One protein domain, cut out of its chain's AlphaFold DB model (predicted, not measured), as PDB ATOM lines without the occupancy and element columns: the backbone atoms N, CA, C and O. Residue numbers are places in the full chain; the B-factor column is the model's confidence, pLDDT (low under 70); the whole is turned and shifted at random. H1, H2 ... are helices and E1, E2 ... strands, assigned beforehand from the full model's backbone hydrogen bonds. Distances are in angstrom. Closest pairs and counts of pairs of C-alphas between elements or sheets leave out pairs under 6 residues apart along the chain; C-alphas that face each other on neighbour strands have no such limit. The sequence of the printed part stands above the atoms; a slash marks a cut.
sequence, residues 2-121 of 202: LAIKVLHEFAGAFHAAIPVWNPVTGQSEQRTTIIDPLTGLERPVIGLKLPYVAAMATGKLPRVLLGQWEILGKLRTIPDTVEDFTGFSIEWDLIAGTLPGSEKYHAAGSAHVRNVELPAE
ATOM      1  N   LEU A   2      36.262  -8.299 -26.360       81.12
ATOM      2  CA  LEU A   2      36.169  -9.699 -26.806       81.12
ATOM      3  C   LEU A   2      35.593 -10.655 -25.752       81.12
ATOM      4  O   LEU A   2      34.697 -11.422 -26.074       81.12
ATOM      5  N   ALA A   3      36.034 -10.563 -24.492       89.94
ATOM      6  CA  ALA A   3      35.518 -11.420 -23.422       89.94
ATOM      7  C   ALA A   3      33.992 -11.300 -23.251       89.94
ATOM      8  O   ALA A   3      33.295 -12.301 -23.165       89.94
ATOM      9  N   ILE A   4      33.459 -10.075 -23.289       91.44
ATOM     10  CA  ILE A   4      32.015  -9.821 -23.173       91.44
ATOM     11  C   ILE A   4      31.280 -10.332 -24.414       91.44
ATOM     12  O   ILE A   4      30.222 -10.938 -24.278       91.44
ATOM     13  N   LYS A   5      31.854 -10.161 -25.615       90.88
ATOM     14  CA  LYS A   5      31.291 -10.768 -26.829       90.88
ATOM     15  C   LYS A   5      31.186 -12.287 -26.684       90.88
ATOM     16  O   LYS A   5      30.116 -12.816 -26.932       90.88
ATOM     17  N   VAL A   6      32.238 -12.964 -26.219       92.88
ATOM     18  CA  VAL A   6      32.226 -14.422 -25.987       92.88
ATOM     19  C   VAL A   6      31.142 -14.829 -24.985       92.88
ATOM     20  O   VAL A   6      30.444 -15.811 -25.214       92.88
ATOM     21  N   LEU A   7      30.940 -14.060 -23.913       96.06
ATOM     22  CA  LEU A   7      29.846 -14.325 -22.973       96.06
ATOM     23  C   LEU A   7      28.467 -14.235 -23.645       96.06
ATOM     24  O   LEU A   7      27.610 -15.083 -23.400       96.06
ATOM     25  N   HIS A   8      28.260 -13.244 -24.518       95.19
ATOM     26  CA  HIS A   8      27.029 -13.109 -25.307       95.19
ATOM     27  C   HIS A   8      26.893 -14.199 -26.383       95.19
ATOM     28  O   HIS A   8      25.787 -14.684 -26.600       95.19
ATOM     29  N   GLU A   9      27.989 -14.656 -26.998       94.62
ATOM     30  CA  GLU A   9      27.990 -15.831 -27.888       94.62
ATOM     31  C   GLU A   9      27.492 -17.070 -27.136       94.62
ATOM     32  O   GLU A   9      26.536 -17.708 -27.570       94.62
ATOM     33  N   PHE A  10      28.056 -17.375 -25.961       96.31
ATOM     34  CA  PHE A  10      27.584 -18.493 -25.134       96.31
ATOM     35  C   PHE A  10      26.126 -18.336 -24.700       96.31
ATOM     36  O   PHE A  10      25.467 -19.336 -24.436       96.31
ATOM     37  N   ALA A  11      25.607 -17.109 -24.642       95.81
ATOM     38  CA  ALA A  11      24.204 -16.846 -24.335       95.81
ATOM     39  C   ALA A  11      23.287 -17.021 -25.562       95.81
ATOM     40  O   ALA A  11      22.081 -16.817 -25.451       95.81
ATOM     41  N   GLY A  12      23.842 -17.373 -26.728       94.88
ATOM     42  CA  GLY A  12      23.110 -17.503 -27.987       94.88
ATOM     43  C   GLY A  12      22.690 -16.159 -28.584       94.88
ATOM     44  O   GLY A  12      21.743 -16.103 -29.362       94.88
ATOM     45  N   ALA A  13      23.355 -15.058 -28.216       93.44
ATOM     46  CA  ALA A  13      22.933 -13.715 -28.617       93.44
ATOM     47  C   ALA A  13      23.156 -13.413 -30.107       93.44
ATOM     48  O   ALA A  13      22.539 -12.483 -30.627       93.44
ATOM     49  N   PHE A  14      24.054 -14.149 -30.768       91.19
ATOM     50  CA  PHE A  14      24.464 -13.886 -32.152       91.19
ATOM     51  C   PHE A  14      24.254 -15.087 -33.078       91.19
ATOM     52  O   PHE A  14      23.889 -14.909 -34.237       91.19
ATOM     53  N   HIS A  15      24.429 -16.307 -32.566       90.75
ATOM     54  CA  HIS A  15      24.337 -17.536 -33.350       90.75
ATOM     55  C   HIS A  15      23.514 -18.602 -32.625       90.75
ATOM     56  O   HIS A  15      23.507 -18.672 -31.398       90.75
ATOM     57  N   ALA A  16      22.859 -19.473 -33.399       92.06
ATOM     58  CA  ALA A  16      22.093 -20.609 -32.876       92.06
ATOM     59  C   ALA A  16      22.972 -21.811 -32.478       92.06
ATOM     60  O   ALA A  16      22.502 -22.724 -31.803       92.06
ATOM     61  N   ALA A  17      24.241 -21.824 -32.897       95.12
ATOM     62  CA  ALA A  17      25.235 -22.815 -32.506       95.12
ATOM     63  C   ALA A  17      26.651 -22.235 -32.635       95.12
ATOM     64  O   ALA A  17      26.890 -21.362 -33.468       95.12
ATOM     65  N   ILE A  18      27.590 -22.754 -31.840       95.50
ATOM     66  CA  ILE A  18      29.005 -22.368 -31.884       95.50
ATOM     67  C   ILE A  18      29.825 -23.618 -32.211       95.50
ATOM     68  O   ILE A  18      29.745 -24.589 -31.452       95.50
ATOM     69  N   PRO A  19      30.596 -23.633 -33.312       95.88
ATOM     70  CA  PRO A  19      31.480 -24.749 -33.610       95.88
ATOM     71  C   PRO A  19      32.613 -24.815 -32.584       95.88
ATOM     72  O   PRO A  19      33.141 -23.793 -32.141       95.88
ATOM     73  N   VAL A  20      33.006 -26.027 -32.207       95.69
ATOM     74  CA  VAL A  20      34.121 -26.229 -31.279       95.69
ATOM     75  C   VAL A  20      35.425 -25.844 -31.966       95.69
ATOM     76  O   VAL A  20      35.722 -26.329 -33.051       95.69
ATOM     77  N   TRP A  21      36.222 -24.989 -31.331       94.00
ATOM     78  CA  TRP A  21      37.544 -24.623 -31.832       94.00
ATOM     79  C   TRP A  21      38.605 -25.608 -31.345       94.00
ATOM     80  O   TRP A  21      38.724 -25.844 -30.141       94.00
ATOM     81  N   ASN A  22      39.415 -26.129 -32.263       93.00
ATOM     82  CA  ASN A  22      40.585 -26.924 -31.933       93.00
ATOM     83  C   ASN A  22      41.827 -26.019 -31.884       93.00
ATOM     84  O   ASN A  22      42.309 -25.571 -32.928       93.00
ATOM     85  N   PRO A  23      42.390 -25.744 -30.693       91.12
ATOM     86  CA  PRO A  23      43.543 -24.858 -30.577       91.12
ATOM     87  C   PRO A  23      44.849 -25.492 -31.079       91.12
ATOM     88  O   PRO A  23      45.807 -24.763 -31.309       91.12
ATOM     89  N   VAL A  24      44.905 -26.819 -31.242       95.25
ATOM     90  CA  VAL A  24      46.097 -27.532 -31.731       95.25
ATOM     91  C   VAL A  24      46.200 -27.421 -33.249       95.25
ATOM     92  O   VAL A  24      47.280 -27.164 -33.769       95.25
ATOM     93  N   THR A  25      45.084 -27.586 -33.962       95.25
ATOM     94  CA  THR A  25      45.048 -27.457 -35.428       95.25
ATOM     95  C   THR A  25      44.746 -26.035 -35.897       95.25
ATOM     96  O   THR A  25      44.975 -25.718 -37.062       95.25
ATOM     97  N   GLY A  26      44.232 -25.175 -35.013       95.12
ATOM     98  CA  GLY A  26      43.802 -23.823 -35.361       95.12
ATOM     99  C   GLY A  26      42.587 -23.814 -36.289       95.12
ATOM    100  O   GLY A  26      42.487 -22.946 -37.152       95.12
ATOM    101  N   GLN A  27      41.696 -24.799 -36.154       95.94
ATOM    102  CA  GLN A  27      40.507 -24.941 -36.991       95.94
ATOM    103  C   GLN A  27      39.265 -25.250 -36.161       95.94
ATOM    104  O   GLN A  27      39.335 -25.871 -35.100       95.94
ATOM    105  N   SER A  28      38.111 -24.853 -36.689       95.44
ATOM    106  CA  SER A  28      36.818 -25.292 -36.174       95.44
ATOM    107  C   SER A  28      36.590 -26.770 -36.488       95.44
ATOM    108  O   SER A  28      36.808 -27.224 -37.611       95.44
ATOM    109  N   GLU A  29      36.106 -27.515 -35.505       95.75
ATOM    110  CA  GLU A  29      35.667 -28.897 -35.647       95.75
ATOM    111  C   GLU A  29      34.228 -28.958 -36.180       95.75
ATOM    112  O   GLU A  29      33.422 -28.048 -35.978       95.75
ATOM    113  N   GLN A  30      33.876 -30.072 -36.825       95.12
ATOM    114  CA  GLN A  30      32.533 -30.359 -37.357       95.12
ATOM    115  C   GLN A  30      31.551 -30.780 -36.242       95.12
ATOM    116  O   GLN A  30      30.810 -31.750 -36.376       95.12
ATOM    117  N   ARG A  31      31.577 -30.084 -35.100       96.31
ATOM    118  CA  ARG A  31      30.673 -30.306 -33.963       96.31
ATOM    119  C   ARG A  31      30.435 -29.018 -33.190       96.31
ATOM    120  O   ARG A  31      31.288 -28.135 -33.153       96.31
ATOM    121  N   THR A  32      29.284 -28.943 -32.535       97.44
ATOM    122  CA  THR A  32      28.828 -27.778 -31.755       97.44
ATOM    123  C   THR A  32      28.587 -28.119 -30.283       97.44
ATOM    124  O   THR A  32      28.017 -27.331 -29.524       97.44
ATOM    125  N   THR A  33      29.033 -29.306 -29.875       97.31
ATOM    126  CA  THR A  33      28.869 -29.877 -28.543       97.31
ATOM    127  C   THR A  33      30.212 -30.301 -27.953       97.31
ATOM    128  O   THR A  33      31.179 -30.596 -28.664       97.31
ATOM    129  N   ILE A  34      30.280 -30.334 -26.626       95.12
ATOM    130  CA  ILE A  34      31.410 -30.810 -25.829       95.12
ATOM    131  C   ILE A  34      30.935 -31.867 -24.832       95.12
ATOM    132  O   ILE A  34      29.788 -31.847 -24.390       95.12
ATOM    133  N   ILE A  35      31.834 -32.770 -24.447       94.31
ATOM    134  CA  ILE A  35      31.587 -33.693 -23.341       94.31
ATOM    135  C   ILE A  35      31.976 -32.993 -22.046       94.31
ATOM    136  O   ILE A  35      33.127 -32.589 -21.873       94.31
ATOM    137  N   ASP A  36      31.018 -32.847 -21.139       88.12
ATOM    138  CA  ASP A  36      31.274 -32.342 -19.797       88.12
ATOM    139  C   ASP A  36      32.163 -33.345 -19.039       88.12
ATOM    140  O   ASP A  36      31.718 -34.462 -18.763       88.12
ATOM    141  N   PRO A  37      33.403 -32.983 -18.659       82.88
ATOM    142  CA  PRO A  37      34.317 -33.910 -17.997       82.88
ATOM    143  C   PRO A  37      33.851 -34.323 -16.593       82.88
ATOM    144  O   PRO A  37      34.373 -35.289 -16.034       82.88
ATOM    145  N   LEU A  38      32.901 -33.595 -15.999       81.94
ATOM    146  CA  LEU A  38      32.353 -33.890 -14.680       81.94
ATOM    147  C   LEU A  38      31.239 -34.935 -14.741       81.94
ATOM    148  O   LEU A  38      31.173 -35.812 -13.881       81.94
ATOM    149  N   THR A  39      30.355 -34.819 -15.735       82.44
ATOM    150  CA  THR A  39      29.141 -35.647 -15.847       82.44
ATOM    151  C   THR A  39      29.211 -36.697 -16.953       82.44
ATOM    152  O   THR A  39      28.426 -37.640 -16.936       82.44
ATOM    153  N   GLY A  40      30.134 -36.559 -17.905       87.31
ATOM    154  CA  GLY A  40      30.214 -37.382 -19.114       87.31
ATOM    155  C   GLY A  40      29.116 -37.089 -20.140       87.31
ATOM    156  O   GLY A  40      29.086 -37.726 -21.188       87.31
ATOM    157  N   LEU A  41      28.219 -36.141 -19.856       91.25
ATOM    158  CA  LEU A  41      27.123 -35.788 -20.749       91.25
ATOM    159  C   LEU A  41      27.614 -34.887 -21.877       91.25
ATOM    160  O   LEU A  41      28.389 -33.954 -21.657       91.25
ATOM    161  N   GLU A  42      27.101 -35.137 -23.074       96.38
ATOM    162  CA  GLU A  42      27.249 -34.231 -24.203       96.38
ATOM    163  C   GLU A  42      26.381 -32.986 -23.998       96.38
ATOM    164  O   GLU A  42      25.211 -33.075 -23.619       96.38
ATOM    165  N   ARG A  43      26.965 -31.807 -24.215       95.88
ATOM    166  CA  ARG A  43      26.305 -30.512 -24.030       95.88
ATOM    167  C   ARG A  43      26.647 -29.564 -25.173       95.88
ATOM    168  O   ARG A  43      27.791 -29.576 -25.625       95.88
ATOM    169  N   PRO A  44      25.717 -28.707 -25.620       97.06
ATOM    170  CA  PRO A  44      26.042 -27.640 -26.560       97.06
ATOM    171  C   PRO A  44      27.111 -26.690 -26.001       97.06
ATOM    172  O   PRO A  44      27.227 -26.510 -24.789       97.06
ATOM    173  N   VAL A  45      27.877 -26.055 -26.891       96.38
ATOM    174  CA  VAL A  45      28.781 -24.951 -26.514       96.38
ATOM    175  C   VAL A  45      27.981 -23.720 -26.066       96.38
ATOM    176  O   VAL A  45      28.386 -23.012 -25.146       96.38
ATOM    177  N   ILE A  46      26.821 -23.475 -26.683       96.94
ATOM    178  CA  ILE A  46      25.853 -22.498 -26.168       96.94
ATOM    179  C   ILE A  46      25.329 -22.978 -24.812       96.94
ATOM    180  O   ILE A  46      25.030 -24.153 -24.623       96.94
ATOM    181  N   GLY A  47      25.212 -22.051 -23.866       94.62
ATOM    182  CA  GLY A  47      24.877 -22.332 -22.474       94.62
ATOM    183  C   GLY A  47      26.089 -22.663 -21.603       94.62
ATOM    184  O   GLY A  47      25.921 -22.881 -20.403       94.62
ATOM    185  N   LEU A  48      27.309 -22.676 -22.159       94.81
ATOM    186  CA  LEU A  48      28.518 -22.830 -21.356       94.81
ATOM    187  C   LEU A  48      28.653 -21.656 -20.378       94.81
ATOM    188  O   LEU A  48      28.725 -20.493 -20.778       94.81
ATOM    189  N   LYS A  49      28.706 -21.984 -19.084       94.69
ATOM    190  CA  LYS A  49      28.896 -21.014 -18.007       94.69
ATOM    191  C   LYS A  49      30.345 -21.026 -17.536       94.69
ATOM    192  O   LYS A  49      30.844 -22.049 -17.071       94.69
ATOM    193  N   LEU A  50      31.020 -19.889 -17.662       95.62
ATOM    194  CA  LEU A  50      32.386 -19.706 -17.186       95.62
ATOM    195  C   LEU A  50      32.397 -19.359 -15.690       95.62
ATOM    196  O   LEU A  50      31.593 -18.543 -15.247       95.62
ATOM    197  N   PRO A  51      33.322 -19.917 -14.894       96.12
ATOM    198  CA  PRO A  51      33.395 -19.595 -13.472       96.12
ATOM    199  C   PRO A  51      33.858 -18.152 -13.232       96.12
ATOM    200  O   PRO A  51      33.387 -17.507 -12.306       96.12
ATOM    201  N   TYR A  52      34.760 -17.637 -14.071       97.56
ATOM    202  CA  TYR A  52      35.305 -16.293 -13.920       97.56
ATOM    203  C   TYR A  52      35.659 -15.672 -15.262       97.56
ATOM    204  O   TYR A  52      36.295 -16.321 -16.097       97.56
ATOM    205  N   VAL A  53      35.299 -14.402 -15.444       97.00
ATOM    206  CA  VAL A  53      35.758 -13.578 -16.564       97.00
ATOM    207  C   VAL A  53      36.147 -12.194 -16.067       97.00
ATOM    208  O   VAL A  53      35.438 -11.571 -15.284       97.00
ATOM    209  N   ALA A  54      37.262 -11.682 -16.579       94.12
ATOM    210  CA  ALA A  54      37.665 -10.302 -16.377       94.12
ATOM    211  C   ALA A  54      37.673  -9.544 -17.703       94.12
ATOM    212  O   ALA A  54      38.017 -10.099 -18.752       94.12
ATOM    213  N   ALA A  55      37.331  -8.260 -17.662       89.69
ATOM    214  CA  ALA A  55      37.445  -7.387 -18.818       89.69
ATOM    215  C   ALA A  55      38.061  -6.042 -18.447       89.69
ATOM    216  O   ALA A  55      37.671  -5.395 -17.481       89.69
ATOM    217  N   MET A  56      38.965  -5.591 -19.308       79.31
ATOM    218  CA  MET A  56      39.476  -4.228 -19.351       79.31
ATOM    219  C   MET A  56      39.315  -3.688 -20.777       79.31
ATOM    220  O   MET A  56      39.079  -4.457 -21.719       79.31
ATOM    221  N   ALA A  57      39.447  -2.372 -20.943       62.53
ATOM    222  CA  ALA A  57      39.605  -1.738 -22.248       62.53
ATOM    223  C   ALA A  57      38.418  -1.979 -23.201       62.53
ATOM    224  O   ALA A  57      38.555  -2.408 -24.346       62.53
ATOM    225  N   THR A  58      37.198  -1.699 -22.745       59.78
ATOM    226  CA  THR A  58      35.981  -1.754 -23.577       59.78
ATOM    227  C   THR A  58      35.726  -0.439 -24.325       59.78
ATOM    228  O   THR A  58      34.614   0.093 -24.340       59.78
ATOM    229  N   GLY A  59      36.785   0.111 -24.921       58.06
ATOM    230  CA  GLY A  59      36.805   1.471 -25.446       58.06
ATOM    231  C   GLY A  59      35.927   1.771 -26.647       58.06
ATOM    232  O   GLY A  59      35.570   0.873 -27.405       58.06
ATOM    233  N   LYS A  60      35.554   3.048 -26.833       60.78
ATOM    234  CA  LYS A  60      34.847   3.534 -28.042       60.78
ATOM    235  C   LYS A  60      35.741   3.475 -29.290       60.78
ATOM    236  O   LYS A  60      35.261   3.096 -30.351       60.78
ATOM    237  N   LEU A  61      37.036   3.766 -29.155       61.00
ATOM    238  CA  LEU A  61      38.000   3.767 -30.264       61.00
ATOM    239  C   LEU A  61      38.233   2.364 -30.861       61.00
ATOM    240  O   LEU A  61      38.001   2.195 -32.058       61.00
ATOM    241  N   PRO A  62      38.569   1.326 -30.067       60.34
ATOM    242  CA  PRO A  62      38.676  -0.036 -30.590       60.34
ATOM    243  C   PRO A  62      37.374  -0.564 -31.206       60.34
ATOM    244  O   PRO A  62      37.429  -1.362 -32.131       60.34
ATOM    245  N   ARG A  63      36.196  -0.121 -30.736       63.09
ATOM    246  CA  ARG A  63      34.893  -0.511 -31.311       63.09
ATOM    247  C   ARG A  63      34.739  -0.074 -32.764       63.09
ATOM    248  O   ARG A  63      34.344  -0.886 -33.593       63.09
ATOM    249  N   VAL A  64      35.055   1.192 -33.044       62.22
ATOM    250  CA  VAL A  64      34.976   1.764 -34.396       62.22
ATOM    251  C   VAL A  64      36.045   1.142 -35.290       62.22
ATOM    252  O   VAL A  64      35.740   0.713 -36.397       62.22
ATOM    253  N   LEU A  65      37.275   1.024 -34.785       59.22
ATOM    254  CA  LEU A  65      38.402   0.495 -35.556       59.22
ATOM    255  C   LEU A  65      38.270  -1.000 -35.880       59.22
ATOM    256  O   LEU A  65      38.736  -1.434 -36.926       59.22
ATOM    257  N   LEU A  66      37.643  -1.790 -35.002       64.06
ATOM    258  CA  LEU A  66      37.499  -3.242 -35.169       64.06
ATOM    259  C   LEU A  66      36.123  -3.663 -35.713       64.06
ATOM    260  O   LEU A  66      35.837  -4.858 -35.749       64.06
ATOM    261  N   GLY A  67      35.255  -2.712 -36.085       63.47
ATOM    262  CA  GLY A  67      33.945  -2.994 -36.685       63.47
ATOM    263  C   GLY A  67      33.012  -3.846 -35.814       63.47
ATOM    264  O   GLY A  67      32.190  -4.592 -36.339       63.47
ATOM    265  N   GLN A  68      33.137  -3.779 -34.484       69.00
ATOM    266  CA  GLN A  68      32.395  -4.656 -33.563       69.00
ATOM    267  C   GLN A  68      30.994  -4.117 -33.244       69.00
ATOM    268  O   GLN A  68      30.661  -3.846 -32.090       69.00
ATOM    269  N   TRP A  69      30.167  -3.953 -34.277       74.31
ATOM    270  CA  TRP A  69      28.820  -3.378 -34.173       74.31
ATOM    271  C   TRP A  69      27.847  -4.251 -33.373       74.31
ATOM    272  O   TRP A  69      26.992  -3.730 -32.666       74.31
ATOM    273  N   GLU A  70      28.016  -5.572 -33.412       75.81
ATOM    274  CA  GLU A  70      27.138  -6.541 -32.739       75.81
ATOM    275  C   GLU A  70      27.120  -6.395 -31.207       75.81
ATOM    276  O   GLU A  70      26.136  -6.740 -30.558       75.81
ATOM    277  N   ILE A  71      28.187  -5.852 -30.605       80.81
ATOM    278  CA  ILE A  71      28.267  -5.645 -29.148       80.81
ATOM    279  C   ILE A  71      27.715  -4.279 -28.706       80.81
ATOM    280  O   ILE A  71      27.745  -3.944 -27.514       80.81
ATOM    281  N   LEU A  72      27.223  -3.466 -29.648       74.81
ATOM    282  CA  LEU A  72      26.635  -2.163 -29.353       74.81
ATOM    283  C   LEU A  72      25.421  -2.337 -28.429       74.81
ATOM    284  O   LEU A  72      24.562  -3.183 -28.653       74.81
ATOM    285  N   GLY A  73      25.387  -1.574 -27.336       76.56
ATOM    286  CA  GLY A  73      24.345  -1.685 -26.306       76.56
ATOM    287  C   GLY A  73      24.444  -2.918 -25.395       76.56
ATOM    288  O   GLY A  73      23.735  -2.977 -24.402       76.56
ATOM    289  N   LYS A  74      25.340  -3.878 -25.668       84.56
ATOM    290  CA  LYS A  74      25.512  -5.108 -24.864       84.56
ATOM    291  C   LYS A  74      26.758  -5.102 -23.979       84.56
ATOM    292  O   LYS A  74      26.948  -5.987 -23.155       84.56
ATOM    293  N   LEU A  75      27.631  -4.114 -24.155       83.88
ATOM    294  CA  LEU A  75      28.972  -4.100 -23.567       83.88
ATOM    295  C   LEU A  75      28.984  -4.005 -22.038       83.88
ATOM    296  O   LEU A  75      29.909  -4.510 -21.411       83.88
ATOM    297  N   ARG A  76      27.999  -3.325 -21.445       88.38
ATOM    298  CA  ARG A  76      27.895  -3.168 -19.988       88.38
ATOM    299  C   ARG A  76      27.013  -4.228 -19.337       88.38
ATOM    300  O   ARG A  76      27.169  -4.480 -18.151       88.38
ATOM    301  N   THR A  77      26.177  -4.895 -20.119       93.31
ATOM    302  CA  THR A  77      25.295  -5.960 -19.652       93.31
ATOM    303  C   THR A  77      26.012  -7.306 -19.710       93.31
ATOM    304  O   THR A  77      26.373  -7.789 -20.786       93.31
ATOM    305  N   ILE A  78      26.216  -7.921 -18.549       96.38
ATOM    306  CA  ILE A  78      26.918  -9.198 -18.400       96.38
ATOM    307  C   ILE A  78      25.892 -10.337 -18.305       96.38
ATOM    308  O   ILE A  78      25.093 -10.338 -17.365       96.38
ATOM    309  N   PRO A  79      25.871 -11.285 -19.260       96.88
ATOM    310  CA  PRO A  79      24.909 -12.384 -19.259       96.88
ATOM    311  C   PRO A  79      25.272 -13.477 -18.241       96.88
ATOM    312  O   PRO A  79      26.408 -13.575 -17.780       96.88
ATOM    313  N   ASP A  80      24.317 -14.362 -17.959       97.44
ATOM    314  CA  ASP A  80      24.424 -15.439 -16.957       97.44
ATOM    315  C   ASP A  80      25.344 -16.604 -17.358       97.44
ATOM    316  O   ASP A  80      25.471 -17.594 -16.633       97.44
ATOM    317  N   THR A  81      26.027 -16.477 -18.494       97.44
ATOM    318  CA  THR A  81      27.091 -17.379 -18.958       97.44
ATOM    319  C   THR A  81      28.413 -17.155 -18.230       97.44
ATOM    320  O   THR A  81      29.431 -17.750 -18.581       97.44
ATOM    321  N   VAL A  82      28.408 -16.348 -17.170       98.00
ATOM    322  CA  VAL A  82      29.489 -16.262 -16.193       98.00
ATOM    323  C   VAL A  82      28.933 -16.313 -14.768       98.00
ATOM    324  O   VAL A  82      27.833 -15.832 -14.505       98.00
ATOM    325  N   GLU A  83      29.665 -16.950 -13.850       97.50
ATOM    326  CA  GLU A  83      29.383 -16.878 -12.409       97.50
ATOM    327  C   GLU A  83      29.858 -15.535 -11.844       97.50
ATOM    328  O   GLU A  83      29.021 -14.725 -11.459       97.50
ATOM    329  N   ASP A  84      31.170 -15.273 -11.876       97.69
ATOM    330  CA  ASP A  84      31.761 -14.019 -11.400       97.69
ATOM    331  C   ASP A  84      32.415 -13.236 -12.550       97.69
ATOM    332  O   ASP A  84      33.256 -13.748 -13.294       97.69
ATOM    333  N   PHE A  85      32.081 -11.954 -12.665       97.31
ATOM    334  CA  PHE A  85      32.677 -11.035 -13.627       97.31
ATOM    335  C   PHE A  85      33.345  -9.857 -12.923       97.31
ATOM    336  O   PHE A  85      32.727  -9.201 -12.083       97.31
ATOM    337  N   THR A  86      34.581  -9.539 -13.311       95.94
ATOM    338  CA  THR A  86      35.245  -8.297 -12.891       95.94
ATOM    339  C   THR A  86      35.515  -7.386 -14.083       95.94
ATOM    340  O   THR A  86      36.244  -7.727 -15.014       95.94
ATOM    341  N   GLY A  87      34.925  -6.197 -14.047       92.56
ATOM    342  CA  GLY A  87      35.164  -5.143 -15.017       92.56
ATOM    343  C   GLY A  87      36.102  -4.084 -14.459       92.56
ATOM    344  O   GLY A  87      35.787  -3.463 -13.448       92.56
ATOM    345  N   PHE A  88      37.216  -3.842 -15.142       89.06
ATOM    346  CA  PHE A  88      38.153  -2.780 -14.790       89.06
ATOM    347  C   PHE A  88      37.879  -1.508 -15.596       89.06
ATOM    348  O   PHE A  88      37.632  -1.568 -16.810       89.06
ATOM    349  N   SER A  89      37.963  -0.358 -14.933       85.62
ATOM    350  CA  SER A  89      37.899   0.971 -15.550       85.62
ATOM    351  C   SER A  89      39.048   1.852 -15.080       85.62
ATOM    352  O   SER A  89      39.471   1.755 -13.935       85.62
ATOM    353  N   ILE A  90      39.518   2.725 -15.966       79.38
ATOM    354  CA  ILE A  90      40.444   3.814 -15.647       79.38
ATOM    355  C   ILE A  90      39.657   5.107 -15.889       79.38
ATOM    356  O   ILE A  90      39.018   5.248 -16.942       79.38
ATOM    357  N   GLU A  91      39.620   6.011 -14.913       71.88
ATOM    358  CA  GLU A  91      38.976   7.315 -15.096       71.88
ATOM    359  C   GLU A  91      39.744   8.137 -16.144       71.88
ATOM    360  O   GLU A  91      40.960   8.010 -16.267       71.88
ATOM    361  N   TRP A  92      39.043   8.959 -16.930       67.06
ATOM    362  CA  TRP A  92      39.630   9.819 -17.975       67.06
ATOM    363  C   TRP A  92      40.386   9.099 -19.099       67.06
ATOM    364  O   TRP A  92      41.081   9.726 -19.902       67.06
ATOM    365  N   ASP A  93      40.213   7.790 -19.221       69.38
ATOM    366  CA  ASP A  93      40.854   7.011 -20.264       69.38
ATOM    367  C   ASP A  93      40.113   7.181 -21.600       69.38
ATOM    368  O   ASP A  93      39.143   6.495 -21.938       69.38
ATOM    369  N   LEU A  94      40.604   8.141 -22.389       63.62
ATOM    370  CA  LEU A  94      40.088   8.481 -23.715       63.62
ATOM    371  C   LEU A  94      40.152   7.300 -24.698       63.62
ATOM    372  O   LEU A  94      39.288   7.192 -25.572       63.62
ATOM    373  N   ILE A  95      41.108   6.375 -24.536       61.25
ATOM    374  CA  ILE A  95      41.223   5.165 -25.368       61.25
ATOM    375  C   ILE A  95      40.083   4.200 -25.019       61.25
ATOM    376  O   ILE A  95      39.394   3.681 -25.909       61.25
ATOM    377  N   ALA A  96      39.814   4.019 -23.723       56.88
ATOM    378  CA  ALA A  96      38.644   3.302 -23.220       56.88
ATOM    379  C   ALA A  96      37.326   4.097 -23.346       56.88
ATOM    380  O   ALA A  96      36.248   3.563 -23.068       56.88
ATOM    381  N   GLY A  97      37.369   5.347 -23.810       57.69
ATOM    382  CA  GLY A  97      36.205   6.229 -23.871       57.69
ATOM    383  C   GLY A  97      35.480   6.351 -22.527       57.69
ATOM    384  O   GLY A  97      34.252   6.488 -22.531       57.69
ATOM    385  N   THR A  98      36.209   6.225 -21.414       61.12
ATOM    386  CA  THR A  98      35.694   6.360 -20.053       61.12
ATOM    387  C   THR A  98      35.861   7.801 -19.591       61.12
ATOM    388  O   THR A  98      36.953   8.273 -19.298       61.12
ATOM    389  N   LEU A  99      34.742   8.516 -19.559       61.88
ATOM    390  CA  LEU A  99      34.606   9.828 -18.925       61.88
ATOM    391  C   LEU A  99      34.030   9.654 -17.507       61.88
ATOM    392  O   LEU A  99      33.461   8.588 -17.227       61.88
ATOM    393  N   PRO A 100      34.111  10.669 -16.626       59.28
ATOM    394  CA  PRO A 100      33.402  10.644 -15.348       59.28
ATOM    395  C   PRO A 100      31.925  10.279 -15.541       59.28
ATOM    396  O   PRO A 100      31.265  10.783 -16.450       59.28
ATOM    397  N   GLY A 101      31.413   9.360 -14.720       59.59
ATOM    398  CA  GLY A 101      30.035   8.863 -14.840       59.59
ATOM    399  C   GLY A 101      29.808   7.827 -15.948       59.59
ATOM    400  O   GLY A 101      28.662   7.537 -16.286       59.59
ATOM    401  N   SER A 102      30.872   7.248 -16.518       69.25
ATOM    402  CA  SER A 102      30.744   6.130 -17.460       69.25
ATOM    403  C   SER A 102      29.959   4.970 -16.855       69.25
ATOM    404  O   SER A 102      30.194   4.563 -15.719       69.25
ATOM    405  N   GLU A 103      29.053   4.407 -17.653       78.31
ATOM    406  CA  GLU A 103      28.193   3.306 -17.231       78.31
ATOM    407  C   GLU A 103      29.019   2.114 -16.714       78.31
ATOM    408  O   GLU A 103      29.933   1.625 -17.391       78.31
ATOM    409  N   LYS A 104      28.689   1.653 -15.504       87.50
ATOM    410  CA  LYS A 104      29.286   0.471 -14.878       87.50
ATOM    411  C   LYS A 104      28.756  -0.801 -15.536       87.50
ATOM    412  O   LYS A 104      27.643  -0.829 -16.057       87.50
ATOM    413  N   TYR A 105      29.541  -1.873 -15.493       91.44
ATOM    414  CA  TYR A 105      29.021  -3.187 -15.853       91.44
ATOM    415  C   TYR A 105      27.950  -3.614 -14.847       91.44
ATOM    416  O   TYR A 105      28.094  -3.365 -13.647       91.44
ATOM    417  N   HIS A 106      26.910  -4.280 -15.331       95.00
ATOM    418  CA  HIS A 106      25.799  -4.785 -14.535       95.00
ATOM    419  C   HIS A 106      25.380  -6.171 -15.027       95.00
ATOM    420  O   HIS A 106      25.558  -6.514 -16.196       95.00
ATOM    421  N   ALA A 107      24.834  -6.979 -14.124       96.81
ATOM    422  CA  ALA A 107      24.329  -8.302 -14.460       96.81
ATOM    423  C   ALA A 107      23.011  -8.198 -15.235       96.81
ATOM    424  O   ALA A 107      22.163  -7.370 -14.908       96.81
ATOM    425  N   ALA A 108      22.828  -9.055 -16.239       95.25
ATOM    426  CA  ALA A 108      21.527  -9.259 -16.876       95.25
ATOM    427  C   ALA A 108      20.588 -10.108 -15.999       95.25
ATOM    428  O   ALA A 108      19.370 -10.022 -16.135       95.25
ATOM    429  N   GLY A 109      21.162 -10.933 -15.118       95.50
ATOM    430  CA  GLY A 109      20.452 -11.858 -14.243       95.50
ATOM    431  C   GLY A 109      21.298 -12.248 -13.031       95.50
ATOM    432  O   GLY A 109      21.600 -11.414 -12.181       95.50
ATOM    433  N   SER A 110      21.658 -13.525 -12.942       96.81
ATOM    434  CA  SER A 110      22.345 -14.146 -11.802       96.81
ATOM    435  C   SER A 110      23.865 -13.961 -11.751       96.81
ATOM    436  O   SER A 110      24.475 -14.348 -10.753       96.81
ATOM    437  N   ALA A 111      24.499 -13.415 -12.795       97.31
ATOM    438  CA  ALA A 111      25.940 -13.154 -12.775       97.31
ATOM    439  C   ALA A 111      26.319 -12.190 -11.634       97.31
ATOM    440  O   ALA A 111      25.715 -11.131 -11.470       97.31
ATOM    441  N   HIS A 112      27.361 -12.506 -10.869       97.44
ATOM    442  CA  HIS A 112      27.910 -11.583  -9.882       97.44
ATOM    443  C   HIS A 112      28.912 -10.646 -10.565       97.44
ATOM    444  O   HIS A 112      29.942 -11.079 -11.080       97.44
ATOM    445  N   VAL A 113      28.612  -9.346 -10.582       96.69
ATOM    446  CA  VAL A 113      29.402  -8.344 -11.309       96.69
ATOM    447  C   VAL A 113      30.071  -7.379 -10.341       96.69
ATOM    448  O   VAL A 113      29.400  -6.653  -9.608       96.69
ATOM    449  N   ARG A 114      31.403  -7.308 -10.395       95.19
ATOM    450  CA  ARG A 114      32.202  -6.323  -9.661       95.19
ATOM    451  C   ARG A 114      32.875  -5.350 -10.620       95.19
ATOM    452  O   ARG A 114      33.414  -5.741 -11.653       95.19
ATOM    453  N   ASN A 115      32.843  -4.072 -10.265       92.12
ATOM    454  CA  ASN A 115      33.498  -3.005 -11.011       92.12
ATOM    455  C   ASN A 115      34.675  -2.496 -10.180       92.12
ATOM    456  O   ASN A 115      34.469  -2.088  -9.038       92.12
ATOM    457  N   VAL A 116      35.880  -2.537 -10.743       90.06
ATOM    458  CA  VAL A 116      37.114  -2.096 -10.085       90.06
ATOM    459  C   VAL A 116      37.657  -0.888 -10.830       90.06
ATOM    460  O   VAL A 116      38.001  -0.969 -12.010       90.06
ATOM    461  N   GLU A 117      37.728   0.232 -10.126       86.44
ATOM    462  CA  GLU A 117      38.349   1.448 -10.629       86.44
ATOM    463  C   GLU A 117      39.845   1.417 -10.331       86.44
ATOM    464  O   GLU A 117      40.271   1.161  -9.204       86.44
ATOM    465  N   LEU A 118      40.642   1.603 -11.374       86.12
ATOM    466  CA  LEU A 118      42.091   1.657 -11.294       86.12
ATOM    467  C   LEU A 118      42.544   3.118 -11.178       86.12
ATOM    468  O   LEU A 118      41.856   3.997 -11.701       86.12
ATOM    469  N   PRO A 119      43.706   3.380 -10.550       81.69
ATOM    470  CA  PRO A 119      44.269   4.727 -10.470       81.69
ATOM    471  C   PRO A 119      44.353   5.393 -11.846       81.69
ATOM    472  O   PRO A 119      44.673   4.716 -12.830       81.69
ATOM    473  N   ALA A 120      44.103   6.701 -11.919       77.56
ATOM    474  CA  ALA A 120      44.096   7.459 -13.175       77.56
ATOM    475  C   ALA A 120      45.461   7.430 -13.890       77.56
ATOM    476  O   ALA A 120      45.543   7.520 -15.113       77.56
ATOM    477  N   GLU A 121      46.538   7.234 -13.133       76.06
ATOM    478  CA  GLU A 121      47.911   7.108 -13.621       76.06
ATOM    479  C   GLU A 121      48.181   5.740 -14.271       76.06
ATOM    480  O   GLU A 121      49.242   5.522 -14.863       76.06
TER     481      GLU A 121
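Overview. This is residues 2 to 121 of the 202 residues of an uncharacterized protein of Betaproteobacteria bacterium (UniProt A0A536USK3). With little regular structure, a small parallel sheet, E3 E4 E5, has H1 over one face and the hairpin E1 E2 beyond one end. Of 120 printed residues, 43 are in two helices and five strands, class mixed. The whole spans 47 by 30 by 25 A, only just compact, close to loose, radius of gyration of the C-alphas 16.1 A.

Arrangement. H1, residues 2 to 10, is over E3, residues 50 to 55; C-alphas 3 and 55, the closest, are 6.4 A apart. E1, residues 33 to 35, and E2, 42 to 44, form a hairpin, N 34 and O 43 2.8 A apart. H2, 60 to 65, is not on the sheet. E4, 82 to 90, has N 88 2.8 A from O 55; E5, 112 to 118, has N 114 2.9 A from O 85. Both helices have every O i to N i+4 pair within hydrogen-bond range.

Along the chain. H1 begins at C-alpha 2 (36.169, -9.699, -26.806); E5 ends at C-alpha 118 (42.091, 1.657, -11.294).

Size, cuts and confidence. The printed part has no cut; pLDDT is under 70 at residues 57 to 68 and 92 to 102.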